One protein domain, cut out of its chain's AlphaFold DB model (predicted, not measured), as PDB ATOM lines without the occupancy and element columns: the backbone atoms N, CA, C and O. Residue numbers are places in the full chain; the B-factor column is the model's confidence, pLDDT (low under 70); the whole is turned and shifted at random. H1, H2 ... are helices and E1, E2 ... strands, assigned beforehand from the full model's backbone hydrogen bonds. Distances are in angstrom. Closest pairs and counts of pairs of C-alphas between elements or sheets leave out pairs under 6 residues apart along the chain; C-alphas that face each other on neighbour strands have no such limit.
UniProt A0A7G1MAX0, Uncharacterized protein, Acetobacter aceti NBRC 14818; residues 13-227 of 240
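What this domain is: This is residues 13 to 227 of the 240 residues of an uncharacterized protein of Acetobacter aceti NBRC 14818 (UniProt A0A7G1MAX0). A twisted sheet of nine strands curls round H5, the core helix, while H3 packs across H5 on the same face and H1 covers the opposite face. The hairpin E3 and E4, with E1 beside E3, reaches away as a long arm that makes the length; H2 packs on E5 and E6, and H4 meets the beginning of H5. The printed part has 215 residues, of mixed class, with five named helices and nine named strands, which come along the chain as E1 E2 E3 E4 H1 E5 H2 E6 E7 E8 H3 E9 H4 H5. The sheet is branched, with E1 and E2 on one side of E3 and E4 on the other side, and has both parallel and antiparallel neighbour pairs. The whole is compact, with a radius of gyration of the C-alphas of 18.5 A, and only just elongated, spanning 66 by 44 by 36 A.

How they stand to each other: Start at E1, residues 13 to 17, antiparallel to E3, residues 38 to 56, with N 14 and O 53 3.0 A apart. E2, residues 21 to 30, E3 and E4, residues 63 to 81, form a meander, each strand the antiparallel neighbour of the one before: look at N 26 and O 43, 2.8 A, and N 50 and O 68, 2.7 A. H1, residues 87 to 99, lies over E2 and E3 at a height over the sheet of 9.4 A. E5, residues 109 to 113, H2, residues 119 to 127, and E6, residues 132 to 138, form a strand-helix-strand unit, two parallel neighbour strands with a helix between, its crossover right-handed; N 29 of E2 and O 111 of E5 are within hydrogen-bond range at 2.8 A, and so are N 135 of E6 and O 112 of E5 at 2.7 A. H1 touches H2 with residues 87 to 91 alone, closest at the C-alphas of Ala 91 and Met 125, 5.8 A. E7, residues 144 to 147, and E8, residues 150 to 154, form a hairpin with N 152 and O 144 at 2.7 A; E8 is parallel to E6, N 136 and O 151 at 2.8 A. E9, residues 171 to 173, is parallel to E4, N 172 and O 73 at 2.8 A. H3, residues 155 to 167, touches H5, residues 212 to 225, about perpendicular at 76 degrees, closest at the C-alphas of Leu 158 and Ala 218, 5.4 A. H4, residues 180 to 195, only grazes the sheet and touches H5 with residues 183 to 187 alone, closest at the C-alphas of Leu 183 and Leu 213, 6.1 A. In H1 to H5 every O i to N i+4 pair is within hydrogen-bond range.

Where its parts are: Find C-alpha 13 at (-11.193, -27.730, 14.852), where E1 begins. E3 runs 52.8 A and bends by 51 degrees at residue 47; E4 runs 49.1 A and bends by 71 degrees at residue 66. H5 runs 19.9 A to C-alpha 225 at (-29.995, -9.598, 16.456).

The domain as a whole: The C-alphas farthest apart are those of Phe 58 and Gly 84, 67.1 A. The printed part has no cut; the link from H4 to H5, residues 196 to 211, is long, and residues 195 to 200 stand free. Mean pLDDT of the printed part is 81.2; among the residues under 70 are 175 to 181 and 188 to 210.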
ATOM      1  N   ASP A  13     -10.414 -28.821  14.263       88.25
ATOM      2  CA  ASP A  13     -11.193 -27.730  14.852       88.25
ATOM      3  C   ASP A  13     -12.311 -27.356  13.883       88.25
ATOM      4  O   ASP A  13     -12.063 -26.806  12.807       88.25
ATOM      5  N   ARG A  14     -13.549 -27.687  14.248       88.31
ATOM      6  CA  ARG A  14     -14.726 -27.423  13.417       88.31
ATOM      7  C   ARG A  14     -15.773 -26.644  14.194       88.31
ATOM      8  O   ARG A  14     -15.966 -26.832  15.396       88.31
ATOM      9  N   ARG A  15     -16.492 -25.775  13.488       86.81
ATOM     10  CA  ARG A  15     -17.604 -24.995  14.038       86.81
ATOM     11  C   ARG A  15     -18.888 -25.418  13.354       86.81
ATOM     12  O   ARG A  15     -18.950 -25.435  12.133       86.81
ATOM     13  N   ILE A  16     -19.890 -25.758  14.153       87.62
ATOM     14  CA  ILE A  16     -21.204 -26.191  13.677       87.62
ATOM     15  C   ILE A  16     -22.254 -25.303  14.336       87.62
ATOM     16  O   ILE A  16     -22.141 -24.979  15.520       87.62
ATOM     17  N   ILE A  17     -23.266 -24.907  13.571       87.19
ATOM     18  CA  ILE A  17     -24.472 -24.266  14.095       87.19
ATOM     19  C   ILE A  17     -25.595 -25.294  14.013       87.19
ATOM     20  O   ILE A  17     -25.924 -25.763  12.922       87.19
ATOM     21  N   THR A  18     -26.156 -25.659  15.164       89.00
ATOM     22  CA  THR A  18     -27.287 -26.593  15.244       89.00
ATOM     23  C   THR A  18     -28.489 -26.065  14.461       89.00
ATOM     24  O   THR A  18     -28.644 -24.852  14.332       89.00
ATOM     25  N   GLU A  19     -29.399 -26.939  14.034       85.56
ATOM     26  CA  GLU A  19     -30.655 -26.518  13.389       85.56
ATOM     27  C   GLU A  19     -31.474 -25.558  14.262       85.56
ATOM     28  O   GLU A  19     -32.019 -24.580  13.759       85.56
ATOM     29  N   GLY A  20     -31.456 -25.768  15.582       88.94
ATOM     30  CA  GLY A  20     -32.186 -24.933  16.531       88.94
ATOM     31  C   GLY A  20     -33.692 -25.182  16.489       88.94
ATOM     32  O   GLY A  20     -34.158 -26.183  15.955       88.94
ATOM     33  N   HIS A  21     -34.455 -24.272  17.082       91.75
ATOM     34  CA  HIS A  21     -35.917 -24.278  17.023       91.75
ATOM     35  C   HIS A  21     -36.433 -22.873  16.729       91.75
ATOM     36  O   HIS A  21     -35.762 -21.886  17.033       91.75
ATOM     37  N   LEU A  22     -37.619 -22.791  16.127       92.88
ATOM     38  CA  LEU A  22     -38.276 -21.520  15.842       92.88
ATOM     39  C   LEU A  22     -38.540 -20.769  17.156       92.88
ATOM     40  O   LEU A  22     -39.263 -21.263  18.017       92.88
ATOM     41  N   ASP A  23     -37.954 -19.583  17.290       92.69
ATOM     42  CA  ASP A  23     -38.154 -18.661  18.414       92.69
ATOM     43  C   ASP A  23     -39.280 -17.670  18.091       92.69
ATOM     44  O   ASP A  23     -40.147 -17.404  18.920       92.69
ATOM     45  N   GLY A  24     -39.318 -17.159  16.858       92.81
ATOM     46  CA  GLY A  24     -40.303 -16.164  16.442       92.81
ATOM     47  C   GLY A  24     -40.113 -15.680  15.012       92.81
ATOM     48  O   GLY A  24     -39.445 -16.319  14.199       92.81
ATOM     49  N   TYR A  25     -40.687 -14.514  14.726       93.81
ATOM     50  CA  TYR A  25     -40.595 -13.855  13.426       93.81
ATOM     51  C   TYR A  25     -40.066 -12.431  13.580       93.81
ATOM     52  O   TYR A  25     -40.493 -11.694  14.470       93.81
ATOM     53  N   SER A  26     -39.168 -12.034  12.685       94.75
ATOM     54  CA  SER A  26     -38.691 -10.660  12.545       94.75
ATOM     55  C   SER A  26     -39.068 -10.146  11.165       94.75
ATOM     56  O   SER A  26     -38.775 -10.787  10.156       94.75
ATOM     57  N   ILE A  27     -39.756  -9.010  11.112       95.00
ATOM     58  CA  ILE A  27     -40.291  -8.432   9.883       95.00
ATOM     59  C   ILE A  27     -39.658  -7.065   9.676       95.00
ATOM     60  O   ILE A  27     -39.730  -6.209  10.553       95.00
ATOM     61  N   GLY A  28     -39.061  -6.856   8.512       93.62
ATOM     62  CA  GLY A  28     -38.560  -5.556   8.087       93.62
ATOM     63  C   GLY A  28     -39.459  -4.970   7.010       93.62
ATOM     64  O   GLY A  28     -39.858  -5.675   6.084       93.62
ATOM     65  N   LEU A  29     -39.783  -3.690   7.137       92.94
ATOM     66  CA  LEU A  29     -40.574  -2.925   6.185       92.94
ATOM     67  C   LEU A  29     -39.789  -1.676   5.801       92.94
ATOM     68  O   LEU A  29     -39.525  -0.829   6.649       92.94
ATOM     69  N   ASP A  30     -39.431  -1.573   4.531       89.75
ATOM     70  CA  ASP A  30     -38.828  -0.384   3.949       89.75
ATOM     71  C   ASP A  30     -39.906   0.418   3.220       89.75
ATOM     72  O   ASP A  30     -40.490  -0.069   2.249       89.75
ATOM     73  N   LEU A  31     -40.222   1.607   3.735       85.69
ATOM     74  CA  LEU A  31     -41.254   2.472   3.179       85.69
ATOM     75  C   LEU A  31     -40.627   3.451   2.180       85.69
ATOM     76  O   LEU A  31     -39.943   4.402   2.559       85.69
ATOM     77  N   GLY A  32     -40.930   3.243   0.901       80.44
ATOM     78  CA  GLY A  32     -40.564   4.162  -0.174       80.44
ATOM     79  C   GLY A  32     -41.493   5.378  -0.246       80.44
ATOM     80  O   GLY A  32     -42.677   5.286   0.086       80.44
ATOM     81  N   LYS A  33     -40.980   6.524  -0.719       74.88
ATOM     82  CA  LYS A  33     -41.810   7.691  -1.081       74.88
ATOM     83  C   LYS A  33     -42.663   7.383  -2.320       74.88
ATOM     84  O   LYS A  33     -42.481   6.364  -2.967       74.88
ATOM     85  N   SER A  34     -43.551   8.300  -2.718       64.69
ATOM     86  CA  SER A  34     -44.527   8.099  -3.809       64.69
ATOM     87  C   SER A  34     -43.956   7.609  -5.157       64.69
ATOM     88  O   SER A  34     -44.717   7.074  -5.959       64.69
ATOM     89  N   GLN A  35     -42.656   7.795  -5.428       63.62
ATOM     90  CA  GLN A  35     -41.979   7.297  -6.638       63.62
ATOM     91  C   GLN A  35     -41.079   6.070  -6.398       63.62
ATOM     92  O   GLN A  35     -40.687   5.411  -7.366       63.62
ATOM     93  N   ASP A  36     -40.795   5.749  -5.138       73.94
ATOM     94  CA  ASP A  36     -39.940   4.643  -4.723       73.94
ATOM     95  C   ASP A  36     -40.782   3.391  -4.439       73.94
ATOM     96  O   ASP A  36     -42.009   3.441  -4.301       73.94
ATOM     97  N   PHE A  37     -40.134   2.231  -4.380       82.38
ATOM     98  CA  PHE A  37     -40.823   1.002  -4.012       82.38
ATOM     99  C   PHE A  37     -40.893   0.852  -2.494       82.38
ATOM    100  O   PHE A  37     -39.993   1.258  -1.773       82.38
ATOM    101  N   THR A  38     -41.961   0.220  -2.012       87.44
ATOM    102  CA  THR A  38     -42.035  -0.284  -0.636       87.44
ATOM    103  C   THR A  38     -41.771  -1.780  -0.637       87.44
ATOM    104  O   THR A  38     -42.301  -2.505  -1.486       87.44
ATOM    105  N   ALA A  39     -40.977  -2.255   0.316       89.81
ATOM    106  CA  ALA A  39     -40.588  -3.653   0.424       89.81
ATOM    107  C   ALA A  39     -40.834  -4.197   1.831       89.81
ATOM    108  O   ALA A  39     -40.537  -3.544   2.824       89.81
ATOM    109  N   ILE A  40     -41.346  -5.423   1.919       92.38
ATOM    110  CA  ILE A  40     -41.470  -6.179   3.168       92.38
ATOM    111  C   ILE A  40     -40.632  -7.453   3.090       92.38
ATOM    112  O   ILE A  40     -40.635  -8.152   2.077       92.38
ATOM    113  N   CYS A  41     -39.956  -7.773   4.188       92.56
ATOM    114  CA  CYS A  41     -39.238  -9.019   4.399       92.56
ATOM    115  C   CYS A  41     -39.725  -9.679   5.692       92.56
ATOM    116  O   CYS A  41     -39.790  -9.030   6.733       92.56
ATOM    117  N   VAL A  42     -40.059 -10.967   5.627       93.44
ATOM    118  CA  VAL A  42     -40.459 -11.799   6.765       93.44
ATOM    119  C   VAL A  42     -39.388 -12.861   6.988       93.44
ATOM    120  O   VAL A  42     -39.213 -13.763   6.161       93.44
ATOM    121  N   ALA A  43     -38.703 -12.773   8.124       93.19
ATOM    122  CA  ALA A  43     -37.686 -13.719   8.553       93.19
ATOM    123  C   ALA A  43     -38.189 -14.569   9.727       93.19
ATOM    124  O   ALA A  43     -38.629 -14.045  10.751       93.19
ATOM    125  N   GLU A  44     -38.085 -15.886   9.600       93.94
ATOM    126  CA  GLU A  44     -38.155 -16.815  10.726       93.94
ATOM    127  C   GLU A  44     -36.857 -16.729  11.524       93.94
ATOM    128  O   GLU A  44     -35.768 -16.773  10.950       93.94
ATOM    129  N   VAL A  45     -36.969 -16.609  12.845       93.94
ATOM    130  CA  VAL A  45     -35.832 -16.530  13.765       93.94
ATOM    131  C   VAL A  45     -35.715 -17.859  14.495       93.94
ATOM    132  O   VAL A  45     -36.619 -18.246  15.232       93.94
ATOM    133  N   PHE A  46     -34.595 -18.548  14.310       93.19
ATOM    134  CA  PHE A  46     -34.280 -19.805  14.978       93.19
ATOM    135  C   PHE A  46     -33.270 -19.568  16.098       93.19
ATOM    136  O   PHE A  46     -32.225 -18.949  15.884       93.19
ATOM    137  N   LEU A  47     -33.573 -20.075  17.293       92.56
ATOM    138  CA  LEU A  47     -32.640 -20.130  18.410       92.56
ATOM    139  C   LEU A  47     -31.745 -21.362  18.246       92.56
ATOM    140  O   LEU A  47     -32.209 -22.499  18.350       92.56
ATOM    141  N   CYS A  48     -30.459 -21.127  18.002       91.44
ATOM    142  CA  CYS A  48     -29.469 -22.159  17.710       91.44
ATOM    143  C   CYS A  48     -28.310 -22.121  18.717       91.44
ATOM    144  O   CYS A  48     -28.082 -21.138  19.426       91.44
ATOM    145  N   GLU A  49     -27.500 -23.175  18.718       91.38
ATOM    146  CA  GLU A  49     -26.201 -23.200  19.376       91.38
ATOM    147  C   GLU A  49     -25.084 -23.251  18.337       91.38
ATOM    148  O   GLU A  49     -25.041 -24.126  17.471       91.38
ATOM    149  N   ARG A  50     -24.124 -22.337  18.465       89.31
ATOM    150  CA  ARG A  50     -22.819 -22.451  17.829       89.31
ATOM    151  C   ARG A  50     -21.909 -23.281  18.723       89.31
ATOM    152  O   ARG A  50     -21.584 -22.876  19.842       89.31
ATOM    153  N   GLN A  51     -21.474 -24.415  18.200       91.62
ATOM    154  CA  GLN A  51     -20.619 -25.370  18.885       91.62
ATOM    155  C   GLN A  51     -19.248 -25.410  18.210       91.62
ATOM    156  O   GLN A  51     -19.154 -25.573  16.992       91.62
ATOM    157  N   ARG A  52     -18.178 -25.256  18.996       91.38
ATOM    158  CA  ARG A  52     -16.805 -25.511  18.548       91.38
ATOM    159  C   ARG A  52     -16.412 -26.899  19.018       91.38
ATOM    160  O   ARG A  52     -16.416 -27.172  20.218       91.38
ATOM    161  N   TRP A  53     -16.086 -27.745  18.063       89.00
ATOM    162  CA  TRP A  53     -15.629 -29.099  18.293       89.00
ATOM    163  C   TRP A  53     -14.132 -29.142  18.066       89.00
ATOM    164  O   TRP A  53     -13.659 -28.670  17.033       89.00
ATOM    165  N   GLN A  54     -13.409 -29.715  19.016       90.56
ATOM    166  CA  GLN A  54     -11.986 -29.961  18.869       90.56
ATOM    167  C   GLN A  54     -11.694 -31.434  19.075       90.56
ATOM    168  O   GLN A  54     -12.246 -32.068  19.974       90.56
ATOM    169  N   LYS A  55     -10.814 -31.968  18.236       88.25
ATOM    170  CA  LYS A  55     -10.215 -33.281  18.435       88.25
ATOM    171  C   LYS A  55      -8.757 -33.082  18.805       88.25
ATOM    172  O   LYS A  55      -8.031 -32.402  18.080       88.25
ATOM    173  N   LEU A  56      -8.334 -33.661  19.922       87.81
ATOM    174  CA  LEU A  56      -6.929 -33.694  20.313       87.81
ATOM    175  C   LEU A  56      -6.255 -34.952  19.760       87.81
ATOM    176  O   LEU A  56      -6.906 -35.972  19.550       87.81
ATOM    177  N   GLN A  57      -4.943 -34.879  19.537       83.25
ATOM    178  CA  GLN A  57      -4.147 -35.940  18.910       83.25
ATOM    179  C   GLN A  57      -4.304 -37.325  19.563       83.25
ATOM    180  O   GLN A  57      -4.274 -38.333  18.862       83.25
ATOM    181  N   PHE A  58      -4.493 -37.371  20.883       83.00
ATOM    182  CA  PHE A  58      -4.624 -38.613  21.655       83.00
ATOM    183  C   PHE A  58      -6.051 -38.878  22.150       83.00
ATOM    184  O   PHE A  58      -6.263 -39.803  22.930       83.00
ATOM    185  N   GLU A  59      -7.031 -38.089  21.705       83.25
ATOM    186  CA  GLU A  59      -8.428 -38.310  22.059       83.25
ATOM    187  C   GLU A  59      -9.184 -39.071  20.960       83.25
ATOM    188  O   GLU A  59      -9.085 -38.737  19.772       83.25
ATOM    189  N   PRO A  60      -9.982 -40.089  21.337       79.62
ATOM    190  CA  PRO A  60     -10.666 -40.942  20.370       79.62
ATOM    191  C   PRO A  60     -11.800 -40.214  19.636       79.62
ATOM    192  O   PRO A  60     -12.101 -40.544  18.488       79.62
ATOM    193  N   MET A  61     -12.417 -39.209  20.263       84.56
ATOM    194  CA  MET A  61     -13.561 -38.476  19.717       84.56
ATOM    195  C   MET A  61     -13.363 -36.968  19.845       84.56
ATOM    196  O   MET A  61     -12.743 -36.491  20.790       84.56
ATOM    197  N   ALA A  62     -13.919 -36.215  18.895       84.31
ATOM    198  CA  ALA A  62     -13.994 -34.765  19.008       84.31
ATOM    199  C   ALA A  62     -14.965 -34.378  20.132       84.31
ATOM    200  O   ALA A  62     -16.067 -34.925  20.218       84.31
ATOM    201  N   GLN A  63     -14.583 -33.404  20.952       87.25
ATOM    202  CA  GLN A  63     -15.397 -32.898  22.052       87.25
ATOM    203  C   GLN A  63     -15.853 -31.468  21.788       87.25
ATOM    204  O   GLN A  63     -15.167 -30.682  21.129       87.25
ATOM    205  N   ILE A  64     -17.015 -31.109  22.336       87.50
ATOM    206  CA  ILE A  64     -17.491 -29.725  22.311       87.50
ATOM    207  C   ILE A  64     -16.730 -28.942  23.376       87.50
ATOM    208  O   ILE A  64     -17.025 -29.050  24.562       87.50
ATOM    209  N   VAL A  65     -15.794 -28.106  22.941       88.69
ATOM    210  CA  VAL A  65     -15.008 -27.246  23.841       88.69
ATOM    211  C   VAL A  65     -15.705 -25.923  24.138       88.69
ATOM    212  O   VAL A  65     -15.342 -25.210  25.070       88.69
ATOM    213  N   GLN A  66     -16.701 -25.557  23.329       88.94
ATOM    214  CA  GLN A  66     -17.407 -24.295  23.484       88.94
ATOM    215  C   GLN A  66     -18.814 -24.366  22.901       88.94
ATOM    216  O   GLN A  66     -18.997 -24.787  21.759       88.94
ATOM    217  N   ARG A  67     -19.790 -23.867  23.664       90.50
ATOM    218  CA  ARG A  67     -21.166 -23.632  23.216       90.50
ATOM    219  C   ARG A  67     -21.504 -22.160  23.380       90.50
ATOM    220  O   ARG A  67     -21.218 -21.565  24.418       90.50
ATOM    221  N   ARG A  68     -22.082 -21.554  22.349       90.00
ATOM    222  CA  ARG A  68     -22.603 -20.186  22.400       90.00
ATOM    223  C   ARG A  68     -23.952 -20.140  21.718       90.00
ATOM    224  O   ARG A  68     -24.076 -20.598  20.589       90.00
ATOM    225  N   VAL A  69     -24.929 -19.544  22.381       89.56
ATOM    226  CA  VAL A  69     -26.223 -19.260  21.764       89.56
ATOM    227  C   VAL A  69     -26.023 -18.334  20.560       89.56
ATOM    228  O   VAL A  69     -25.201 -17.414  20.604       89.56
ATOM    229  N   THR A  70     -26.743 -18.604  19.476       90.88
ATOM    230  CA  THR A  70     -26.760 -17.793  18.257       90.88
ATOM    231  C   THR A  70     -28.145 -17.835  17.610       90.88
ATOM    232  O   THR A  70     -28.980 -18.657  17.984       90.88
ATOM    233  N   TRP A  71     -28.387 -16.953  16.642       92.25
ATOM    234  CA  TRP A  71     -29.647 -16.879  15.904       92.25
ATOM    235  C   TRP A  71     -29.408 -17.121  14.427       92.25
ATOM    236  O   TRP A  71     -28.484 -16.551  13.843       92.25
ATOM    237  N   ARG A  72     -30.249 -17.961  13.830       92.81
ATOM    238  CA  ARG A  72     -30.314 -18.156  12.382       92.81
ATOM    239  C   ARG A  72     -31.609 -17.543  11.866       92.81
ATOM    240  O   ARG A  72     -32.646 -17.641  12.516       92.81
ATOM    241  N   TYR A  73     -31.539 -16.921  10.702       92.75
ATOM    242  CA  TYR A  73     -32.660 -16.281  10.040       92.75
ATOM    243  C   TYR A  73     -32.969 -17.026   8.757       92.75
ATOM    244  O   TYR A  73     -32.093 -17.197   7.912       92.75
ATOM    245  N   ARG A  74     -34.220 -17.436   8.594       91.56
ATOM    246  CA  ARG A  74     -34.709 -17.986   7.335       91.56
ATOM    247  C   ARG A  74     -35.682 -17.003   6.715       91.56
ATOM    248  O   ARG A  74     -36.725 -16.704   7.291       91.56
ATOM    249  N   ILE A  75     -35.338 -16.481   5.546       90.25
ATOM    250  CA  ILE A  75     -36.192 -15.554   4.813       90.25
ATOM    251  C   ILE A  75     -37.315 -16.351   4.160       90.25
ATOM    252  O   ILE A  75     -37.102 -17.061   3.176       90.25
ATOM    253  N   ARG A  76     -38.508 -16.232   4.745       86.56
ATOM    254  CA  ARG A  76     -39.703 -16.973   4.341       86.56
ATOM    255  C   ARG A  76     -40.435 -16.285   3.203       86.56
ATOM    256  O   ARG A  76     -40.909 -16.947   2.286       86.56
ATOM    257  N   ASN A  77     -40.570 -14.964   3.288       84.69
ATOM    258  CA  ASN A  77     -41.292 -14.189   2.294       84.69
ATOM    259  C   ASN A  77     -40.666 -12.808   2.124       84.69
ATOM    260  O   ASN A  77     -40.258 -12.172   3.093       84.69
ATOM    261  N   VAL A  78     -40.617 -12.362   0.878       87.62
ATOM    262  CA  VAL A  78     -40.156 -11.043   0.474       87.62
ATOM    263  C   VAL A  78     -41.128 -10.556  -0.578       87.62
ATOM    264  O   VAL A  78     -41.455 -11.291  -1.511       87.62
ATOM    265  N   HIS A  79     -41.601  -9.328  -0.426       87.56
ATOM    266  CA  HIS A  79     -42.569  -8.758  -1.345       87.56
ATOM    267  C   HIS A  79     -42.284  -7.278  -1.574       87.56
ATOM    268  O   HIS A  79     -42.047  -6.525  -0.630       87.56
ATOM    269  N   ARG A  80     -42.335  -6.872  -2.842       88.00
ATOM    270  CA  ARG A  80     -42.267  -5.478  -3.273       88.00
ATOM    271  C   ARG A  80     -43.673  -5.040  -3.663       88.00
ATOM    272  O   ARG A  80     -44.269  -5.627  -4.564       88.00
ATOM    273  N   TYR A  81     -44.188  -4.023  -2.985       86.88
ATOM    274  CA  TYR A  81     -45.507  -3.474  -3.269       86.88
ATOM    275  C   TYR A  81     -45.489  -2.695  -4.593       86.88
ATOM    276  O   TYR A  81     -44.484  -2.040  -4.903       86.88
ATOM    277  N   PRO A  82     -46.586  -2.715  -5.372       85.69
ATOM    278  CA  PRO A  82     -46.722  -1.863  -6.548       85.69
ATOM    279  C   PRO A  82     -46.530  -0.381  -6.199       85.69
ATOM    280  O   PRO A  82     -46.972   0.084  -5.143       85.69
ATOM    281  N   ARG A  83     -45.893   0.381  -7.094       84.56
ATOM    282  CA  ARG A  83     -45.745   1.834  -6.912       84.56
ATOM    283  C   ARG A  83     -47.119   2.495  -6.811       84.56
ATOM    284  O   ARG A  83     -48.052   2.096  -7.503       84.56
ATOM    285  N   GLY A  84     -47.229   3.503  -5.951       81.56
ATOM    286  CA  GLY A  84     -48.490   4.207  -5.705       81.56
ATOM    287  C   GLY A  84     -49.477   3.471  -4.790       81.56
ATOM    288  O   GLY A  84     -50.572   3.984  -4.572       81.56
ATOM    289  N   THR A  85     -49.112   2.312  -4.224       85.25
ATOM    290  CA  THR A  85     -49.911   1.688  -3.155       85.25
ATOM    291  C   THR A  85     -49.986   2.640  -1.961       85.25
ATOM    292  O   THR A  85     -48.962   3.156  -1.513       85.25
ATOM    293  N   SER A  86     -51.190   2.889  -1.437       87.25
ATOM    294  CA  SER A  86     -51.354   3.819  -0.318       87.25
ATOM    295  C   SER A  86     -50.755   3.247   0.974       87.25
ATOM    296  O   SER A  86     -50.835   2.043   1.230       87.25
ATOM    297  N   TYR A  87     -50.190   4.098   1.838       86.06
ATOM    298  CA  TYR A  87     -49.667   3.639   3.132       86.06
ATOM    299  C   TYR A  87     -50.712   2.922   4.008       86.06
ATOM    300  O   TYR A  87     -50.357   1.919   4.627       86.06
ATOM    301  N   PRO A  88     -51.997   3.334   4.041       86.94
ATOM    302  CA  PRO A  88     -53.037   2.561   4.719       86.94
ATOM    303  C   PRO A  88     -53.258   1.156   4.135       86.94
ATOM    304  O   PRO A  88     -53.518   0.223   4.895       86.94
ATOM    305  N   ASP A  89     -53.160   0.979   2.811       89.19
ATOM    306  CA  ASP A  89     -53.239  -0.349   2.182       89.19
ATOM    307  C   ASP A  89     -52.036  -1.213   2.571       89.19
ATOM    308  O   ASP A  89     -52.202  -2.381   2.926       89.19
ATOM    309  N   ILE A  90     -50.834  -0.625   2.577       89.25
ATOM    310  CA  ILE A  90     -49.601  -1.292   3.019       89.25
ATOM    311  C   ILE A  90     -49.741  -1.719   4.484       89.25
ATOM    312  O   ILE A  90     -49.502  -2.879   4.804       89.25
ATOM    313  N   ALA A  91     -50.209  -0.835   5.369       88.56
ATOM    314  CA  ALA A  91     -50.428  -1.145   6.780       88.56
ATOM    315  C   ALA A  91     -51.427  -2.300   6.979       88.56
ATOM    316  O   ALA A  91     -51.172  -3.218   7.764       88.56
ATOM    317  N   ARG A  92     -52.536  -2.308   6.224       90.50
ATOM    318  CA  ARG A  92     -53.515  -3.410   6.233       90.50
ATOM    319  C   ARG A  92     -52.911  -4.724   5.743       90.50
ATOM    320  O   ARG A  92     -53.136  -5.761   6.368       90.50
ATOM    321  N   SER A  93     -52.120  -4.679   4.672       90.88
ATOM    322  CA  SER A  93     -51.392  -5.840   4.156       90.88
ATOM    323  C   SER A  93     -50.415  -6.392   5.196       90.88
ATOM    324  O   SER A  93     -50.465  -7.576   5.517       90.88
ATOM    325  N   VAL A  94     -49.595  -5.533   5.810       91.00
ATOM    326  CA  VAL A  94     -48.643  -5.910   6.869       91.00
ATOM    327  C   VAL A  94     -49.367  -6.562   8.048       91.00
ATOM    328  O   VAL A  94     -48.951  -7.623   8.509       91.00
ATOM    329  N   ARG A  95     -50.494  -5.990   8.496       90.75
ATOM    330  CA  ARG A  95     -51.325  -6.581   9.556       90.75
ATOM    331  C   ARG A  95     -51.843  -7.966   9.177       90.75
ATOM    332  O   ARG A  95     -51.805  -8.874  10.001       90.75
ATOM    333  N   SER A  96     -52.308  -8.132   7.939       91.19
ATOM    334  CA  SER A  96     -52.766  -9.427   7.427       91.19
ATOM    335  C   SER A  96     -51.631 -10.448   7.392       91.19
ATOM    336  O   SER A  96     -51.821 -11.574   7.841       91.19
ATOM    337  N   VAL A  97     -50.447 -10.058   6.911       90.50
ATOM    338  CA  VAL A  97     -49.258 -10.923   6.881       90.50
ATOM    339  C   VAL A  97     -48.894 -11.370   8.293       90.50
ATOM    340  O   VAL A  97     -48.754 -12.566   8.518       90.50
ATOM    341  N   MET A  98     -48.814 -10.444   9.253       90.06
ATOM    342  CA  MET A  98     -48.509 -10.768  10.652       90.06
ATOM    343  C   MET A  98     -49.555 -11.691  11.286       90.06
ATOM    344  O   MET A  98     -49.188 -12.587  12.039       90.06
ATOM    345  N   GLY A  99     -50.838 -11.507  10.962       88.75
ATOM    346  CA  GLY A  99     -51.927 -12.357  11.455       88.75
ATOM    347  C   GLY A  99     -51.975 -13.759  10.836       88.75
ATOM    348  O   GLY A  99     -52.588 -14.651  11.413       88.75
ATOM    349  N   GLN A 100     -51.335 -13.967   9.683       90.06
ATOM    350  CA  GLN A 100     -51.235 -15.271   9.014       90.06
ATOM    351  C   GLN A 100     -49.981 -16.059   9.421       90.06
ATOM    352  O   GLN A 100     -49.815 -17.207   9.002       90.06
ATOM    353  N   LEU A 101     -49.079 -15.462  10.210       89.06
ATOM    354  CA  LEU A 101     -47.892 -16.161  10.687       89.06
ATOM    355  C   LEU A 101     -48.298 -17.284  11.654       89.06
ATOM    356  O   LEU A 101     -49.119 -17.053  12.545       89.06
ATOM    357  N   PRO A 102     -47.728 -18.494  11.508       89.81
ATOM    358  CA  PRO A 102     -47.929 -19.567  12.473       89.81
ATOM    359  C   PRO A 102     -47.574 -19.136  13.899       89.81
ATOM    360  O   PRO A 102     -46.728 -18.266  14.108       89.81
ATOM    361  N   ALA A 103     -48.189 -19.782  14.888       89.56
ATOM    362  CA  ALA A 103     -47.848 -19.541  16.282       89.56
ATOM    363  C   ALA A 103     -46.366 -19.866  16.539       89.56
ATOM    364  O   ALA A 103     -45.871 -20.922  16.141       89.56
ATOM    365  N   ALA A 104     -45.678 -18.960  17.228       89.56
ATOM    366  CA  ALA A 104     -44.296 -19.122  17.657       89.56
ATOM    367  C   ALA A 104     -44.152 -18.728  19.138       89.56
ATOM    368  O   ALA A 104     -45.011 -18.008  19.656       89.56
ATOM    369  N   PRO A 105     -43.086 -19.180  19.828       88.75
ATOM    370  CA  PRO A 105     -42.859 -18.858  21.239       88.75
ATOM    371  C   PRO A 105     -42.832 -17.354  21.540       88.75
ATOM    372  O   PRO A 105     -43.274 -16.919  22.605       88.75
ATOM    373  N   VAL A 106     -42.310 -16.555  20.607       87.12
ATOM    374  CA  VAL A 106     -42.202 -15.099  20.714       87.12
ATOM    375  C   VAL A 106     -43.113 -14.434  19.672       87.12
ATOM    376  O   VAL A 106     -43.141 -14.875  18.519       87.12
ATOM    377  N   PRO A 107     -43.838 -13.355  20.038       86.94
ATOM    378  CA  PRO A 107     -44.648 -12.607  19.084       86.94
ATOM    379  C   PRO A 107     -43.790 -11.990  17.965       86.94
ATOM    380  O   PRO A 107     -42.625 -11.650  18.197       86.94
ATOM    381  N   PRO A 108     -44.364 -11.805  16.764       90.88
ATOM    382  CA  PRO A 108     -43.658 -11.211  15.637       90.88
ATOM    383  C   PRO A 108     -43.228  -9.768  15.935       90.88
ATOM    384  O   PRO A 108     -44.015  -8.968  16.444       90.88
ATOM    385  N   ALA A 109     -41.990  -9.422  15.582       91.50
ATOM    386  CA  ALA A 109     -41.442  -8.076  15.729       91.50
ATOM    387  C   ALA A 109     -41.399  -7.359  14.374       91.50
ATOM    388  O   ALA A 109     -40.798  -7.871  13.433       91.50
ATOM    389  N   LEU A 110     -42.012  -6.176  14.277       93.38
ATOM    390  CA  LEU A 110     -42.016  -5.353  13.063       93.38
ATOM    391  C   LEU A 110     -41.045  -4.169  13.191       93.38
ATOM    392  O   LEU A 110     -41.119  -3.395  14.143       93.38
ATOM    393  N   PHE A 111     -40.167  -4.004  12.206       93.44
ATOM    394  CA  PHE A 111     -39.199  -2.914  12.084       93.44
ATOM    395  C   PHE A 111     -39.495  -2.129  10.813       93.44
ATOM    396  O   PHE A 111     -39.494  -2.704   9.728       93.44
ATOM    397  N   VAL A 112     -39.757  -0.831  10.939       92.31
ATOM    398  CA  VAL A 112     -40.222   0.008   9.826       92.31
ATOM    399  C   VAL A 112     -39.229   1.128   9.567       92.31
ATOM    400  O   VAL A 112     -39.002   1.930  10.468       92.31
ATOM    401  N   ASP A 113     -38.668   1.223   8.360       89.50
ATOM    402  CA  ASP A 113     -37.914   2.413   7.961       89.50
ATOM    403  C   ASP A 113     -38.858   3.607   7.795       89.50
ATOM    404  O   ASP A 113     -39.823   3.565   7.031       89.50
ATOM    405  N   ARG A 114     -38.573   4.688   8.523       85.94
ATOM    406  CA  ARG A 114     -39.331   5.946   8.473       85.94
ATOM    407  C   ARG A 114     -38.555   7.118   7.880       85.94
ATOM    408  O   ARG A 114     -39.081   8.230   7.845       85.94
ATOM    409  N   THR A 115     -37.319   6.897   7.433       78.25
ATOM    410  CA  THR A 115     -36.383   7.950   6.997       78.25
ATOM    411  C   THR A 115     -36.941   8.789   5.847       78.25
ATOM    412  O   THR A 115     -36.698   9.994   5.789       78.25
ATOM    413  N   GLY A 116     -37.712   8.168   4.947       71.31
ATOM    414  CA  GLY A 116     -38.260   8.818   3.755       71.31
ATOM    415  C   GLY A 116     -39.715   9.280   3.863       71.31
ATOM    416  O   GLY A 116     -40.068  10.296   3.271       71.31
ATOM    417  N   VAL A 117     -40.560   8.564   4.604       73.50
ATOM    418  CA  VAL A 117     -42.026   8.754   4.564       73.50
ATOM    419  C   VAL A 117     -42.587   9.561   5.734       73.50
ATOM    420  O   VAL A 117     -43.731  10.007   5.690       73.50
ATOM    421  N   GLY A 118     -41.759   9.797   6.754       65.56
ATOM    422  CA  GLY A 118     -42.094  10.595   7.927       65.56
ATOM    423  C   GLY A 118     -42.763   9.808   9.057       65.56
ATOM    424  O   GLY A 118     -43.243   8.688   8.889       65.56
ATOM    425  N   ALA A 119     -42.797  10.430  10.240       73.19
ATOM    426  CA  ALA A 119     -43.454   9.898  11.436       73.19
ATOM    427  C   ALA A 119     -44.961   9.585  11.269       73.19
ATOM    428  O   ALA A 119     -45.373   8.540  11.773       73.19
ATOM    429  N   PRO A 120     -45.770  10.369  10.515       80.06
ATOM    430  CA  PRO A 120     -47.218  10.150  10.449       80.06
ATOM    431  C   PRO A 120     -47.626   8.762   9.945       80.06
ATOM    432  O   PRO A 120     -48.587   8.186  10.439       80.06
ATOM    433  N   VAL A 121     -46.878   8.192   8.994       81.44
ATOM    434  CA  VAL A 121     -47.175   6.853   8.456       81.44
ATOM    435  C   VAL A 121     -46.992   5.780   9.527       81.44
ATOM    436  O   VAL A 121     -47.817   4.877   9.670       81.44
ATOM    437  N   VAL A 122     -45.923   5.903  10.310       85.81
ATOM    438  CA  VAL A 122     -45.632   4.998  11.420       85.81
ATOM    439  C   VAL A 122     -46.674   5.135  12.528       85.81
ATOM    440  O   VAL A 122     -47.099   4.127  13.093       85.81
ATOM    441  N   ASP A 123     -47.117   6.356  12.815       84.19
ATOM    442  CA  ASP A 123     -48.141   6.610  13.827       84.19
ATOM    443  C   ASP A 123     -49.494   6.018  13.412       84.19
ATOM    444  O   ASP A 123     -50.104   5.302  14.202       84.19
ATOM    445  N   THR A 124     -49.889   6.145  12.140       84.44
ATOM    446  CA  THR A 124     -51.074   5.452  11.604       84.44
ATOM    447  C   THR A 124     -50.969   3.929  11.748       84.44
ATOM    448  O   THR A 124     -51.932   3.267  12.130       84.44
ATOM    449  N   MET A 125     -49.800   3.334  11.482       87.69
ATOM    450  CA  MET A 125     -49.602   1.892  11.679       87.69
ATOM    451  C   MET A 125     -49.746   1.486  13.156       87.69
ATOM    452  O   MET A 125     -50.337   0.444  13.451       87.69
ATOM    453  N   ARG A 126     -49.251   2.314  14.084       87.38
ATOM    454  CA  ARG A 126     -49.407   2.103  15.533       87.38
ATOM    455  C   ARG A 126     -50.870   2.214  15.967       87.38
ATOM    456  O   ARG A 126     -51.328   1.370  16.732       87.38
ATOM    457  N   GLU A 127     -51.611   3.190  15.449       84.62
ATOM    458  CA  GLU A 127     -53.054   3.359  15.693       84.62
ATOM    459  C   GLU A 127     -53.871   2.155  15.202       84.62
ATOM    460  O   GLU A 127     -54.857   1.771  15.827       84.62
ATOM    461  N   MET A 128     -53.422   1.488  14.134       81.19
ATOM    462  CA  MET A 128     -54.006   0.229  13.655       81.19
ATOM    463  C   MET A 128     -53.682  -0.993  14.539       81.19
ATOM    464  O   MET A 128     -54.085  -2.112  14.200       81.19
ATOM    465  N   GLY A 129     -52.966  -0.800  15.652       81.94
ATOM    466  CA  GLY A 129     -52.618  -1.836  16.626       81.94
ATOM    467  C   GLY A 129     -51.346  -2.619  16.297       81.94
ATOM    468  O   GLY A 129     -51.099  -3.657  16.911       81.94
ATOM    469  N   LEU A 130     -50.530  -2.166  15.337       85.12
ATOM    470  CA  LEU A 130     -49.278  -2.843  15.002       85.12
ATOM    471  C   LEU A 130     -48.189  -2.523  16.032       85.12
ATOM    472  O   LEU A 130     -47.768  -1.377  16.196       85.12
ATOM    473  N   ALA A 131     -47.689  -3.570  16.684       86.12
ATOM    474  CA  ALA A 131     -46.496  -3.512  17.515       86.12
ATOM    475  C   ALA A 131     -45.252  -3.379  16.622       86.12
ATOM    476  O   ALA A 131     -44.783  -4.366  16.054       86.12
ATOM    477  N   LEU A 132     -44.712  -2.163  16.499       90.44
ATOM    478  CA  LEU A 132     -43.578  -1.876  15.618       90.44
ATOM    479  C   LEU A 132     -42.514  -0.982  16.259       90.44
ATOM    480  O   LEU A 132     -42.801  -0.176  17.146       90.44
ATOM    481  N   VAL A 133     -41.295  -1.071  15.728       90.50
ATOM    482  CA  VAL A 133     -40.202  -0.127  15.981       90.50
ATOM    483  C   VAL A 133     -39.923   0.697  14.729       90.50
ATOM    484  O   VAL A 133     -39.588   0.155  13.679       90.50
ATOM    485  N   GLY A 134     -40.049   2.017  14.857       90.25
ATOM    486  CA  GLY A 134     -39.694   2.970  13.813       90.25
ATOM    487  C   GLY A 134     -38.181   3.146  13.757       90.25
ATOM    488  O   GLY A 134     -37.571   3.661  14.697       90.25
ATOM    489  N   VAL A 135     -37.571   2.716  12.664       90.06
ATOM    490  CA  VAL A 135     -36.141   2.823  12.409       90.06
ATOM    491  C   VAL A 135     -35.882   4.056  11.550       90.06
ATOM    492  O   VAL A 135     -36.384   4.168  10.440       90.06
ATOM    493  N   SER A 136     -35.097   4.997  12.067       88.75
ATOM    494  CA  SER A 136     -34.547   6.103  11.285       88.75
ATOM    495  C   SER A 136     -33.126   5.750  10.866       88.75
ATOM    496  O   SER A 136     -32.226   5.616  11.703       88.75
ATOM    497  N   ILE A 137     -32.910   5.612   9.568       85.69
ATOM    498  CA  ILE A 137     -31.609   5.347   8.979       85.69
ATOM    499  C   ILE A 137     -30.823   6.647   8.924       85.69
ATOM    500  O   ILE A 137     -31.262   7.656   8.378       85.69
ATOM    501  N   THR A 138     -29.628   6.626   9.503       82.12
ATOM    502  CA  THR A 138     -28.750   7.798   9.559       82.12
ATOM    503  C   THR A 138     -27.412   7.511   8.886       82.12
ATOM    504  O   THR A 138     -27.007   6.358   8.727       82.12
ATOM    505  N   GLY A 139     -26.696   8.567   8.495       73.62
ATOM    506  CA  GLY A 139     -25.299   8.480   8.054       73.62
ATOM    507  C   GLY A 139     -24.281   8.482   9.204       73.62
ATOM    508  O   GLY A 139     -23.089   8.603   8.953       73.62
ATOM    509  N   GLY A 140     -24.735   8.421  10.463       72.25
ATOM    510  CA  GLY A 140     -23.865   8.485  11.641       72.25
ATOM    511  C   GLY A 140     -23.077   7.195  11.892       72.25
ATOM    512  O   GLY A 140     -23.188   6.225  11.155       72.25
ATOM    513  N   ALA A 141     -22.296   7.157  12.977       67.81
ATOM    514  CA  ALA A 141     -21.460   5.996  13.316       67.81
ATOM    515  C   ALA A 141     -22.034   5.100  14.428       67.81
ATOM    516  O   ALA A 141     -21.595   3.963  14.592       67.81
ATOM    517  N   LYS A 142     -22.994   5.591  15.224       77.50
ATOM    518  CA  LYS A 142     -23.511   4.877  16.401       77.50
ATOM    519  C   LYS A 142     -25.017   4.678  16.326       77.50
ATOM    520  O   LYS A 142     -25.750   5.580  15.933       77.50
ATOM    521  N   VAL A 143     -25.457   3.498  16.758       84.44
ATOM    522  CA  VAL A 143     -26.872   3.207  17.000       84.44
ATOM    523  C   VAL A 143     -27.324   3.983  18.230       84.44
ATOM    524  O   VAL A 143     -26.688   3.898  19.280       84.44
ATOM    525  N   ASN A 144     -28.437   4.697  18.116       85.62
ATOM    526  CA  ASN A 144     -29.082   5.368  19.235       85.62
ATOM    527  C   ASN A 144     -30.528   4.878  19.352       85.62
ATOM    528  O   ASN A 144     -31.276   4.946  18.385       85.62
ATOM    529  N   LYS A 145     -30.930   4.387  20.524       84.44
ATOM    530  CA  LYS A 145     -32.294   3.914  20.794       84.44
ATOM    531  C   LYS A 145     -32.948   4.873  21.791       84.44
ATOM    532  O   LYS A 145     -32.776   4.673  22.992       84.44
ATOM    533  N   PRO A 146     -33.639   5.928  21.328       79.38
ATOM    534  CA  PRO A 146     -34.250   6.899  22.233       79.38
ATOM    535  C   PRO A 146     -35.336   6.277  23.122       79.38
ATOM    536  O   PRO A 146     -35.522   6.717  24.251       79.38
ATOM    537  N   ASN A 147     -36.042   5.246  22.646       81.12
ATOM    538  CA  ASN A 147     -37.032   4.507  23.429       81.12
ATOM    539  C   ASN A 147     -37.224   3.079  22.865       81.12
ATOM    540  O   ASN A 147     -36.492   2.646  21.978       81.12
ATOM    541  N   CYS A 148     -38.197   2.322  23.388       77.69
ATOM    542  CA  CYS A 148     -38.497   0.962  22.911       77.69
ATOM    543  C   CYS A 148     -39.254   0.905  21.567       77.69
ATOM    544  O   CYS A 148     -39.424  -0.178  21.013       77.69
ATOM    545  N   TRP A 149     -39.671   2.058  21.044       82.25
ATOM    546  CA  TRP A 149     -40.494   2.238  19.845       82.25
ATOM    547  C   TRP A 149     -39.733   2.820  18.663       82.25
ATOM    548  O   TRP A 149     -40.265   2.867  17.554       82.25
ATOM    549  N   GLU A 150     -38.523   3.309  18.907       86.94
ATOM    550  CA  GLU A 150     -37.743   4.078  17.959       86.94
ATOM    551  C   GLU A 150     -36.264   3.723  18.057       86.94
ATOM    552  O   GLU A 150     -35.690   3.621  19.144       86.94
ATOM    553  N   ALA A 151     -35.630   3.587  16.898       88.69
ATOM    554  CA  ALA A 151     -34.201   3.363  16.796       88.69
ATOM    555  C   ALA A 151     -33.611   4.208  15.670       88.69
ATOM    556  O   ALA A 151     -34.088   4.188  14.544       88.69
ATOM    557  N   ASN A 152     -32.530   4.915  15.960       88.75
ATOM    558  CA  ASN A 152     -31.692   5.565  14.968       88.75
ATOM    559  C   ASN A 152     -30.526   4.629  14.665       88.75
ATOM    560  O   ASN A 152     -29.711   4.334  15.545       88.75
ATOM    561  N   VAL A 153     -30.458   4.137  13.435       87.88
ATOM    562  CA  VAL A 153     -29.505   3.097  13.049       87.88
ATOM    563  C   VAL A 153     -28.697   3.584  11.855       87.88
ATOM    564  O   VAL A 153     -29.274   3.996  10.850       87.88
ATOM    565  N   PRO A 154     -27.360   3.571  11.924       86.31
ATOM    566  CA  PRO A 154     -26.544   3.811  10.751       86.31
ATOM    567  C   PRO A 154     -26.803   2.795   9.645       86.31
ATOM    568  O   PRO A 154     -26.864   1.591   9.911       86.31
ATOM    569  N   LYS A 155     -26.845   3.251   8.390       80.94
ATOM    570  CA  LYS A 155     -26.981   2.348   7.233       80.94
ATOM    571  C   LYS A 155     -25.864   1.286   7.199       80.94
ATOM    572  O   LYS A 155     -26.120   0.115   6.934       80.94
ATOM    573  N   SER A 156     -24.643   1.671   7.585       78.94
ATOM    574  CA  SER A 156     -23.477   0.781   7.705       78.94
ATOM    575  C   SER A 156     -23.658  -0.338   8.735       78.94
ATOM    576  O   SER A 156     -23.162  -1.446   8.530       78.94
ATOM    577  N   VAL A 157     -24.388  -0.086   9.824       85.62
ATOM    578  CA  VAL A 157     -24.673  -1.094  10.856       85.62
ATOM    579  C   VAL A 157     -25.676  -2.122  10.342       85.62
ATOM    580  O   VAL A 157     -25.479  -3.314  10.574       85.62
ATOM    581  N   LEU A 158     -26.708  -1.688   9.610       85.19
ATOM    582  CA  LEU A 158     -27.670  -2.596   8.970       85.19
ATOM    583  C   LEU A 158     -26.969  -3.511   7.957       85.19
ATOM    584  O   LEU A 158     -27.127  -4.730   8.007       85.19
ATOM    585  N   ALA A 159     -26.124  -2.927   7.105       81.44
ATOM    586  CA  ALA A 159     -25.304  -3.668   6.150       81.44
ATOM    587  C   ALA A 159     -24.377  -4.675   6.845       81.44
ATOM    588  O   ALA A 159     -24.324  -5.843   6.468       81.44
ATOM    589  N   SER A 160     -23.697  -4.243   7.911       82.94
ATOM    590  CA  SER A 160     -22.780  -5.104   8.664       82.94
ATOM    591  C   SER A 160     -23.503  -6.278   9.320       82.94
ATOM    592  O   SER A 160     -22.977  -7.387   9.322       82.94
ATOM    593  N   ALA A 161     -24.709  -6.066   9.860       86.69
ATOM    594  CA  ALA A 161     -25.500  -7.142  10.456       86.69
ATOM    595  C   ALA A 161     -25.851  -8.219   9.421       86.69
ATOM    596  O   ALA A 161     -25.695  -9.412   9.689       86.69
ATOM    597  N   LEU A 162     -26.260  -7.792   8.223       84.19
ATOM    598  CA  LEU A 162     -26.551  -8.689   7.113       84.19
ATOM    599  C   LEU A 162     -25.289  -9.439   6.655       84.19
ATOM    600  O   LEU A 162     -25.310 -10.661   6.523       84.19
ATOM    601  N   ASP A 163     -24.170  -8.731   6.484       82.00
ATOM    602  CA  ASP A 163     -22.887  -9.315   6.086       82.00
ATOM    603  C   ASP A 163     -22.374 -10.363   7.077       82.00
ATOM    604  O   ASP A 163     -21.905 -11.423   6.662       82.00
ATOM    605  N   ILE A 164     -22.475 -10.092   8.381       85.38
ATOM    606  CA  ILE A 164     -22.084 -11.041   9.427       85.38
ATOM    607  C   ILE A 164     -22.987 -12.276   9.378       85.38
ATOM    608  O   ILE A 164     -22.478 -13.396   9.410       85.38
ATOM    609  N   ALA A 165     -24.307 -12.095   9.257       86.31
ATOM    610  CA  ALA A 165     -25.242 -13.215   9.161       86.31
ATOM    611  C   ALA A 165     -24.943 -14.100   7.940       86.31
ATOM    612  O   ALA A 165     -25.001 -15.322   8.035       86.31
ATOM    613  N   PHE A 166     -24.548 -13.503   6.818       83.50
ATOM    614  CA  PHE A 166     -24.105 -14.239   5.638       83.50
ATOM    615  C   PHE A 166     -22.759 -14.942   5.812       83.50
ATOM    616  O   PHE A 166     -22.610 -16.086   5.394       83.50
ATOM    617  N   ALA A 167     -21.758 -14.256   6.365       82.62
ATOM    618  CA  ALA A 167     -20.414 -14.805   6.536       82.62
ATOM    619  C   ALA A 167     -20.390 -15.972   7.534       82.62
ATOM    620  O   ALA A 167     -19.563 -16.872   7.416       82.62
ATOM    621  N   GLU A 168     -21.304 -15.962   8.504       84.56
ATOM    622  CA  GLU A 168     -21.459 -17.021   9.501       84.56
ATOM    623  C   GLU A 168     -22.467 -18.113   9.093       84.56
ATOM    624  O   GLU A 168     -22.770 -18.971   9.920       84.56
ATOM    625  N   ASP A 169     -22.987 -18.092   7.858       83.12
ATOM    626  CA  ASP A 169     -23.996 -19.043   7.354       83.12
ATOM    627  C   ASP A 169     -25.257 -19.116   8.250       83.12
ATOM    628  O   ASP A 169     -25.819 -20.167   8.573       83.12
ATOM    629  N   ARG A 170     -25.678 -17.939   8.728       87.75
ATOM    630  CA  ARG A 170     -26.854 -17.727   9.585       87.75
ATOM    631  C   ARG A 170     -28.040 -17.135   8.834       87.75
ATOM    632  O   ARG A 170     -29.059 -16.887   9.469       87.75
ATOM    633  N   LEU A 171     -27.932 -16.906   7.526       87.06
ATOM    634  CA  LEU A 171     -29.039 -16.452   6.691       87.06
ATOM    635  C   LEU A 171     -29.358 -17.491   5.617       87.06
ATOM    636  O   LEU A 171     -28.549 -17.748   4.731       87.06
ATOM    637  N   GLU A 172     -30.567 -18.033   5.671       86.94
ATOM    638  CA  GLU A 172     -31.088 -18.991   4.702       86.94
ATOM    639  C   GLU A 172     -32.185 -18.328   3.860       86.94
ATOM    640  O   GLU A 172     -33.089 -17.685   4.396       86.94
ATOM    641  N   LEU A 173     -32.130 -18.480   2.535       81.81
ATOM    642  CA  LEU A 173     -33.170 -17.990   1.625       81.81
ATOM    643  C   LEU A 173     -34.053 -19.161   1.193       81.81
ATOM    644  O   LEU A 173     -33.586 -20.049   0.478       81.81
ATOM    645  N   THR A 174     -35.330 -19.165   1.576       71.62
ATOM    646  CA  THR A 174     -36.257 -20.216   1.140       71.62
ATOM    647  C   THR A 174     -36.616 -20.041  -0.340       71.62
ATOM    648  O   THR A 174     -36.915 -18.942  -0.805       71.62
ATOM    649  N   SER A 175     -36.613 -21.142  -1.098       57.69
ATOM    650  CA  SER A 175     -36.949 -21.175  -2.534       57.69
ATOM    651  C   SER A 175     -38.405 -20.809  -2.850       57.69
ATOM    652  O   SER A 175     -38.722 -20.521  -3.997       57.69
ATOM    653  N   GLN A 176     -39.282 -20.802  -1.844       56.12
ATOM    654  CA  GLN A 176     -40.716 -20.536  -1.982       56.12
ATOM    655  C   GLN A 176     -41.100 -19.051  -1.931       56.12
ATOM    656  O   GLN A 176     -42.270 -18.732  -2.129       56.12
ATOM    657  N   ALA A 177     -40.168 -18.128  -1.668       56.97
ATOM    658  CA  ALA A 177     -40.513 -16.711  -1.701       56.97
ATOM    659  C   ALA A 177     -40.703 -16.254  -3.158       56.97
ATOM    660  O   ALA A 177     -39.802 -16.395  -3.987       56.97
ATOM    661  N   THR A 178     -41.865 -15.669  -3.458       55.62
ATOM    662  CA  THR A 178     -42.258 -15.165  -4.789       55.62
ATOM    663  C   THR A 178     -41.273 -14.129  -5.348       55.62
ATOM    664  O   THR A 178     -41.172 -13.970  -6.559       55.62
ATOM    665  N   ALA A 179     -40.502 -13.458  -4.480       58.22
ATOM    666  CA  ALA A 179     -39.419 -12.540  -4.844       58.22
ATOM    667  C   ALA A 179     -38.010 -13.070  -4.497       58.22
ATOM    668  O   ALA A 179     -37.070 -12.285  -4.372       58.22
ATOM    669  N   SER A 180     -37.836 -14.388  -4.314       64.50
ATOM    670  CA  SER A 180     -36.549 -14.976  -3.912       64.50
ATOM    671  C   SER A 180     -35.444 -14.740  -4.941       64.50
ATOM    672  O   SER A 180     -34.304 -14.512  -4.550       64.50
ATOM    673  N   GLU A 181     -35.756 -14.755  -6.239       69.44
ATOM    674  CA  GLU A 181     -34.779 -14.487  -7.301       69.44
ATOM    675  C   GLU A 181     -34.373 -13.015  -7.346       69.44
ATOM    676  O   GLU A 181     -33.182 -12.723  -7.356       69.44
ATOM    677  N   ALA A 182     -35.339 -12.095  -7.262       73.19
ATOM    678  CA  ALA A 182     -35.061 -10.661  -7.198       73.19
ATOM    679  C   ALA A 182     -34.204 -10.314  -5.971       73.19
ATOM    680  O   ALA A 182     -33.178  -9.651  -6.108       73.19
ATOM    681  N   LEU A 183     -34.555 -10.843  -4.791       75.12
ATOM    682  CA  LEU A 183     -33.742 -10.665  -3.590       75.12
ATOM    683  C   LEU A 183     -32.343 -11.278  -3.771       75.12
ATOM    684  O   LEU A 183     -31.360 -10.647  -3.401       75.12
ATOM    685  N   LYS A 184     -32.217 -12.482  -4.347       75.81
ATOM    686  CA  LYS A 184     -30.904 -13.098  -4.621       75.81
ATOM    687  C   LYS A 184     -30.055 -12.224  -5.543       75.81
ATOM    688  O   LYS A 184     -28.880 -12.031  -5.246       75.81
ATOM    689  N   SER A 185     -30.626 -11.693  -6.621       72.94
ATOM    690  CA  SER A 185     -29.928 -10.802  -7.551       72.94
ATOM    691  C   SER A 185     -29.498  -9.497  -6.881       72.94
ATOM    692  O   SER A 185     -28.348  -9.091  -7.033       72.94
ATOM    693  N   GLU A 186     -30.373  -8.873  -6.085       76.75
ATOM    694  CA  GLU A 186     -30.046  -7.647  -5.343       76.75
ATOM    695  C   GLU A 186     -28.959  -7.905  -4.280       76.75
ATOM    696  O   GLU A 186     -27.982  -7.164  -4.195       76.75
ATOM    697  N   LEU A 187     -29.034  -9.019  -3.546       73.88
ATOM    698  CA  LEU A 187     -28.007  -9.437  -2.580       73.88
ATOM    699  C   LEU A 187     -26.658  -9.780  -3.232       73.88
ATOM    700  O   LEU A 187     -25.597  -9.508  -2.662       73.88
ATOM    701  N   GLN A 188     -26.670 -10.397  -4.416       69.19
ATOM    702  CA  GLN A 188     -25.455 -10.658  -5.190       69.19
ATOM    703  C   GLN A 188     -24.828  -9.346  -5.669       69.19
ATOM    704  O   GLN A 188     -23.624  -9.147  -5.487       69.19
ATOM    705  N   GLY A 189     -25.639  -8.428  -6.204       65.00
ATOM    706  CA  GLY A 189     -25.200  -7.084  -6.580       65.00
ATOM    707  C   GLY A 189     -24.606  -6.315  -5.398       65.00
ATOM    708  O   GLY A 189     -23.548  -5.696  -5.528       65.00
ATOM    709  N   PHE A 190     -25.226  -6.431  -4.223       65.94
ATOM    710  CA  PHE A 190     -24.735  -5.859  -2.972       65.94
ATOM    711  C   PHE A 190     -23.322  -6.362  -2.610       65.94
ATOM    712  O   PHE A 190     -22.428  -5.558  -2.328       65.94
ATOM    713  N   ARG A 191     -23.074  -7.677  -2.694       61.44
ATOM    714  CA  ARG A 191     -21.748  -8.265  -2.421       61.44
ATOM    715  C   ARG A 191     -20.672  -7.808  -3.405       61.44
ATOM    716  O   ARG A 191     -19.577  -7.455  -2.972       61.44
ATOM    717  N   VAL A 192     -20.973  -7.791  -4.705       53.78
ATOM    718  CA  VAL A 192     -20.001  -7.406  -5.746       53.78
ATOM    719  C   VAL A 192     -19.574  -5.942  -5.588       53.78
ATOM    720  O   VAL A 192     -18.386  -5.631  -5.675       53.78
ATOM    721  N   LYS A 193     -20.510  -5.036  -5.269       55.94
ATOM    722  CA  LYS A 193     -20.195  -3.618  -5.011       55.94
ATOM    723  C   LYS A 193     -19.226  -3.441  -3.833       55.94
ATOM    724  O   LYS A 193     -18.353  -2.576  -3.894       55.94
ATOM    725  N   LYS A 194     -19.331  -4.283  -2.798       56.00
ATOM    726  CA  LYS A 194     -18.448  -4.258  -1.620       56.00
ATOM    727  C   LYS A 194     -17.023  -4.734  -1.929       56.00
ATOM    728  O   LYS A 194     -16.071  -4.206  -1.359       56.00
ATOM    729  N   THR A 195     -16.856  -5.716  -2.816       51.34
ATOM    730  CA  THR A 195     -15.536  -6.302  -3.114       51.34
ATOM    731  C   THR A 195     -14.642  -5.414  -3.975       51.34
ATOM    732  O   THR A 195     -13.427  -5.460  -3.826       51.34
ATOM    733  N   THR A 196     -15.212  -4.589  -4.855       50.69
ATOM    734  CA  THR A 196     -14.426  -3.860  -5.867       50.69
ATOM    735  C   THR A 196     -13.750  -2.590  -5.330       50.69
ATOM    736  O   THR A 196     -12.826  -2.084  -5.953       50.69
ATOM    737  N   HIS A 197     -14.151  -2.074  -4.164       49.44
ATOM    738  CA  HIS A 197     -13.715  -0.751  -3.692       49.44
ATOM    739  C   HIS A 197     -13.488  -0.699  -2.174       49.44
ATOM    740  O   HIS A 197     -13.902   0.258  -1.516       49.44
ATOM    741  N   GLY A 198     -12.866  -1.743  -1.623       45.09
ATOM    742  CA  GLY A 198     -12.832  -2.102  -0.197       45.09
ATOM    743  C   GLY A 198     -12.417  -1.053   0.850       45.09
ATOM    744  O   GLY A 198     -12.401  -1.417   2.017       45.09
ATOM    745  N   ASN A 199     -12.136   0.209   0.498       45.03
ATOM    746  CA  ASN A 199     -11.908   1.302   1.456       45.03
ATOM    747  C   ASN A 199     -12.625   2.646   1.161       45.03
ATOM    748  O   ASN A 199     -12.694   3.466   2.068       45.03
ATOM    749  N   GLU A 200     -13.205   2.890  -0.024       42.91
ATOM    750  CA  GLU A 200     -13.808   4.205  -0.380       42.91
ATOM    751  C   GLU A 200     -15.340   4.165  -0.613       42.91
ATOM    752  O   GLU A 200     -15.986   5.187  -0.830       42.91
ATOM    753  N   THR A 201     -15.981   2.995  -0.511       44.97
ATOM    754  CA  THR A 201     -17.383   2.776  -0.938       44.97
ATOM    755  C   THR A 201     -18.458   2.887   0.143       44.97
ATOM    756  O   THR A 201     -19.542   2.319   0.009       44.97
ATOM    757  N   MET A 202     -18.235   3.681   1.190       45.19
ATOM    758  CA  MET A 202     -19.380   4.148   1.987       45.19
ATOM    759  C   MET A 202     -20.238   5.166   1.205       45.19
ATOM    760  O   MET A 202     -21.436   5.269   1.458       45.19
ATOM    761  N   GLU A 203     -19.656   5.866   0.222       38.81
ATOM    762  CA  GLU A 203     -20.313   6.925  -0.564       38.81
ATOM    763  C   GLU A 203     -21.067   6.404  -1.810       38.81
ATOM    764  O   GLU A 203     -22.154   6.896  -2.109       38.81
ATOM    765  N   ALA A 204     -20.573   5.363  -2.501       36.81
ATOM    766  CA  ALA A 204     -21.211   4.823  -3.722       36.81
ATOM    767  C   ALA A 204     -22.471   3.970  -3.461       36.81
ATOM    768  O   ALA A 204     -23.140   3.514  -4.387       36.81
ATOM    769  N   TRP A 205     -22.825   3.780  -2.190       47.88
ATOM    770  CA  TRP A 205     -24.085   3.186  -1.728       47.88
ATOM    771  C   TRP A 205     -25.328   4.043  -2.076       47.88
ATOM    772  O   TRP A 205     -26.438   3.686  -1.673       47.88
ATOM    773  N   ARG A 206     -25.149   5.203  -2.738       45.31
ATOM    774  CA  ARG A 206     -26.173   6.250  -2.900       45.31
ATOM    775  C   ARG A 206     -27.029   6.202  -4.172       45.31
ATOM    776  O   ARG A 206     -28.129   6.727  -4.096       45.31
ATOM    777  N   GLU A 207     -26.616   5.620  -5.302       39.44
ATOM    778  CA  GLU A 207     -27.268   6.017  -6.577       39.44
ATOM    779  C   GLU A 207     -27.623   4.915  -7.591       39.44
ATOM    780  O   GLU A 207     -28.170   5.219  -8.647       39.44
ATOM    781  N   GLY A 208     -27.388   3.629  -7.316       37.66
ATOM    782  CA  GLY A 208     -27.464   2.613  -8.377       37.66
ATOM    783  C   GLY A 208     -28.360   1.412  -8.102       37.66
ATOM    784  O   GLY A 208     -27.821   0.369  -7.738       37.66
ATOM    785  N   ILE A 209     -29.655   1.543  -8.421       39.09
ATOM    786  CA  ILE A 209     -30.662   0.474  -8.627       39.09
ATOM    787  C   ILE A 209     -31.197  -0.176  -7.330       39.09
ATOM    788  O   ILE A 209     -30.477  -0.874  -6.634       39.09
ATOM    789  N   HIS A 210     -32.487   0.089  -7.070       52.16
ATOM    790  CA  HIS A 210     -33.389  -0.353  -5.987       52.16
ATOM    791  C   HIS A 210     -32.892  -1.477  -5.053       52.16
ATOM    792  O   HIS A 210     -33.102  -2.653  -5.335       52.16
ATOM    793  N   ASP A 211     -32.337  -1.090  -3.898       71.19
ATOM    794  CA  ASP A 211     -31.907  -1.986  -2.805       71.19
ATOM    795  C   ASP A 211     -33.022  -2.231  -1.759       71.19
ATOM    796  O   ASP A 211     -32.754  -2.719  -0.659       71.19
ATOM    797  N   ASP A 212     -34.277  -1.876  -2.053       79.06
ATOM    798  CA  ASP A 212     -35.360  -1.831  -1.053       79.06
ATOM    799  C   ASP A 212     -35.605  -3.208  -0.392       79.06
ATOM    800  O   ASP A 212     -35.868  -3.308   0.808       79.06
ATOM    801  N   LEU A 213     -35.449  -4.317  -1.139       84.38
ATOM    802  CA  LEU A 213     -35.580  -5.669  -0.570       84.38
ATOM    803  C   LEU A 213     -34.395  -6.021   0.337       84.38
ATOM    804  O   LEU A 213     -34.570  -6.690   1.362       84.38
ATOM    805  N   VAL A 214     -33.189  -5.576  -0.025       84.75
ATOM    806  CA  VAL A 214     -31.981  -5.741   0.796       84.75
ATOM    807  C   VAL A 214     -32.127  -4.939   2.081       84.75
ATOM    808  O   VAL A 214     -31.813  -5.457   3.152       84.75
ATOM    809  N   LEU A 215     -32.663  -3.721   2.000       86.31
ATOM    810  CA  LEU A 215     -32.889  -2.879   3.163       86.31
ATOM    811  C   LEU A 215     -33.954  -3.467   4.093       86.31
ATOM    812  O   LEU A 215     -33.692  -3.631   5.286       86.31
ATOM    813  N   ALA A 216     -35.102  -3.888   3.553       90.25
ATOM    814  CA  ALA A 216     -36.126  -4.595   4.320       90.25
ATOM    815  C   ALA A 216     -35.557  -5.855   5.001       90.25
ATOM    816  O   ALA A 216     -35.834  -6.124   6.171       90.25
ATOM    817  N   THR A 217     -34.695  -6.606   4.311       90.44
ATOM    818  CA  THR A 217     -34.031  -7.788   4.883       90.44
ATOM    819  C   THR A 217     -33.033  -7.414   5.979       90.44
ATOM    820  O   THR A 217     -33.014  -8.041   7.038       90.44
ATOM    821  N   ALA A 218     -32.233  -6.367   5.776       90.38
ATOM    822  CA  ALA A 218     -31.267  -5.893   6.760       90.38
ATOM    823  C   ALA A 218     -31.954  -5.394   8.043       90.38
ATOM    824  O   ALA A 218     -31.463  -5.667   9.137       90.38
ATOM    825  N   LEU A 219     -33.112  -4.732   7.926       91.25
ATOM    826  CA  LEU A 219     -33.943  -4.332   9.067       91.25
ATOM    827  C   LEU A 219     -34.438  -5.545   9.857       91.25
ATOM    828  O   LEU A 219     -34.313  -5.562  11.083       91.25
ATOM    829  N   ALA A 220     -34.946  -6.573   9.168       92.19
ATOM    830  CA  ALA A 220     -35.421  -7.801   9.803       92.19
ATOM    831  C   ALA A 220     -34.293  -8.522  10.562       92.19
ATOM    832  O   ALA A 220     -34.458  -8.897  11.725       92.19
ATOM    833  N   VAL A 221     -33.121  -8.674   9.935       91.62
ATOM    834  CA  VAL A 221     -31.956  -9.333  10.548       91.62
ATOM    835  C   VAL A 221     -31.424  -8.518  11.724       91.62
ATOM    836  O   VAL A 221     -31.251  -9.055  12.817       91.62
ATOM    837  N   TRP A 222     -31.213  -7.210  11.547       92.38
ATOM    838  CA  TRP A 222     -30.726  -6.339  12.617       92.38
ATOM    839  C   TRP A 222     -31.683  -6.314  13.812       92.38
ATOM    840  O   TRP A 222     -31.247  -6.430  14.958       92.38
ATOM    841  N   GLY A 223     -32.987  -6.204  13.562       88.31
ATOM    842  CA  GLY A 223     -34.001  -6.221  14.608       88.31
ATOM    843  C   GLY A 223     -34.004  -7.526  15.411       88.31
ATOM    844  O   GLY A 223     -34.071  -7.493  16.646       88.31
ATOM    845  N   GLY A 224     -33.831  -8.655  14.715       86.62
ATOM    846  CA  GLY A 224     -33.667  -9.979  15.314       86.62
ATOM    847  C   GLY A 224     -32.414 -10.090  16.189       86.62
ATOM    848  O   GLY A 224     -32.513 -10.519  17.339       86.62
ATOM    849  N   GLU A 225     -31.265  -9.606  15.707       86.94
ATOM    850  CA  GLU A 225     -29.995  -9.598  16.456       86.94
ATOM    851  C   GLU A 225     -30.095  -8.786  17.746       86.94
ATOM    852  O   GLU A 225     -29.602  -9.175  18.805       86.94
ATOM    853  N   GLN A 226     -30.759  -7.633  17.668       84.12
ATOM    854  CA  GLN A 226     -30.935  -6.747  18.812       84.12
ATOM    855  C   GLN A 226     -31.974  -7.265  19.809       84.12
ATOM    856  O   GLN A 226     -32.118  -6.671  20.882       84.12
ATOM    857  N   ARG A 227     -32.706  -8.334  19.460       79.69
ATOM    858  CA  ARG A 227     -33.790  -8.920  20.260       79.69
ATOM    859  C   ARG A 227     -34.815  -7.876  20.688       79.69
ATOM    860  O   ARG A 227     -35.368  -7.937  21.789       79.69
TER     861      ARG A 227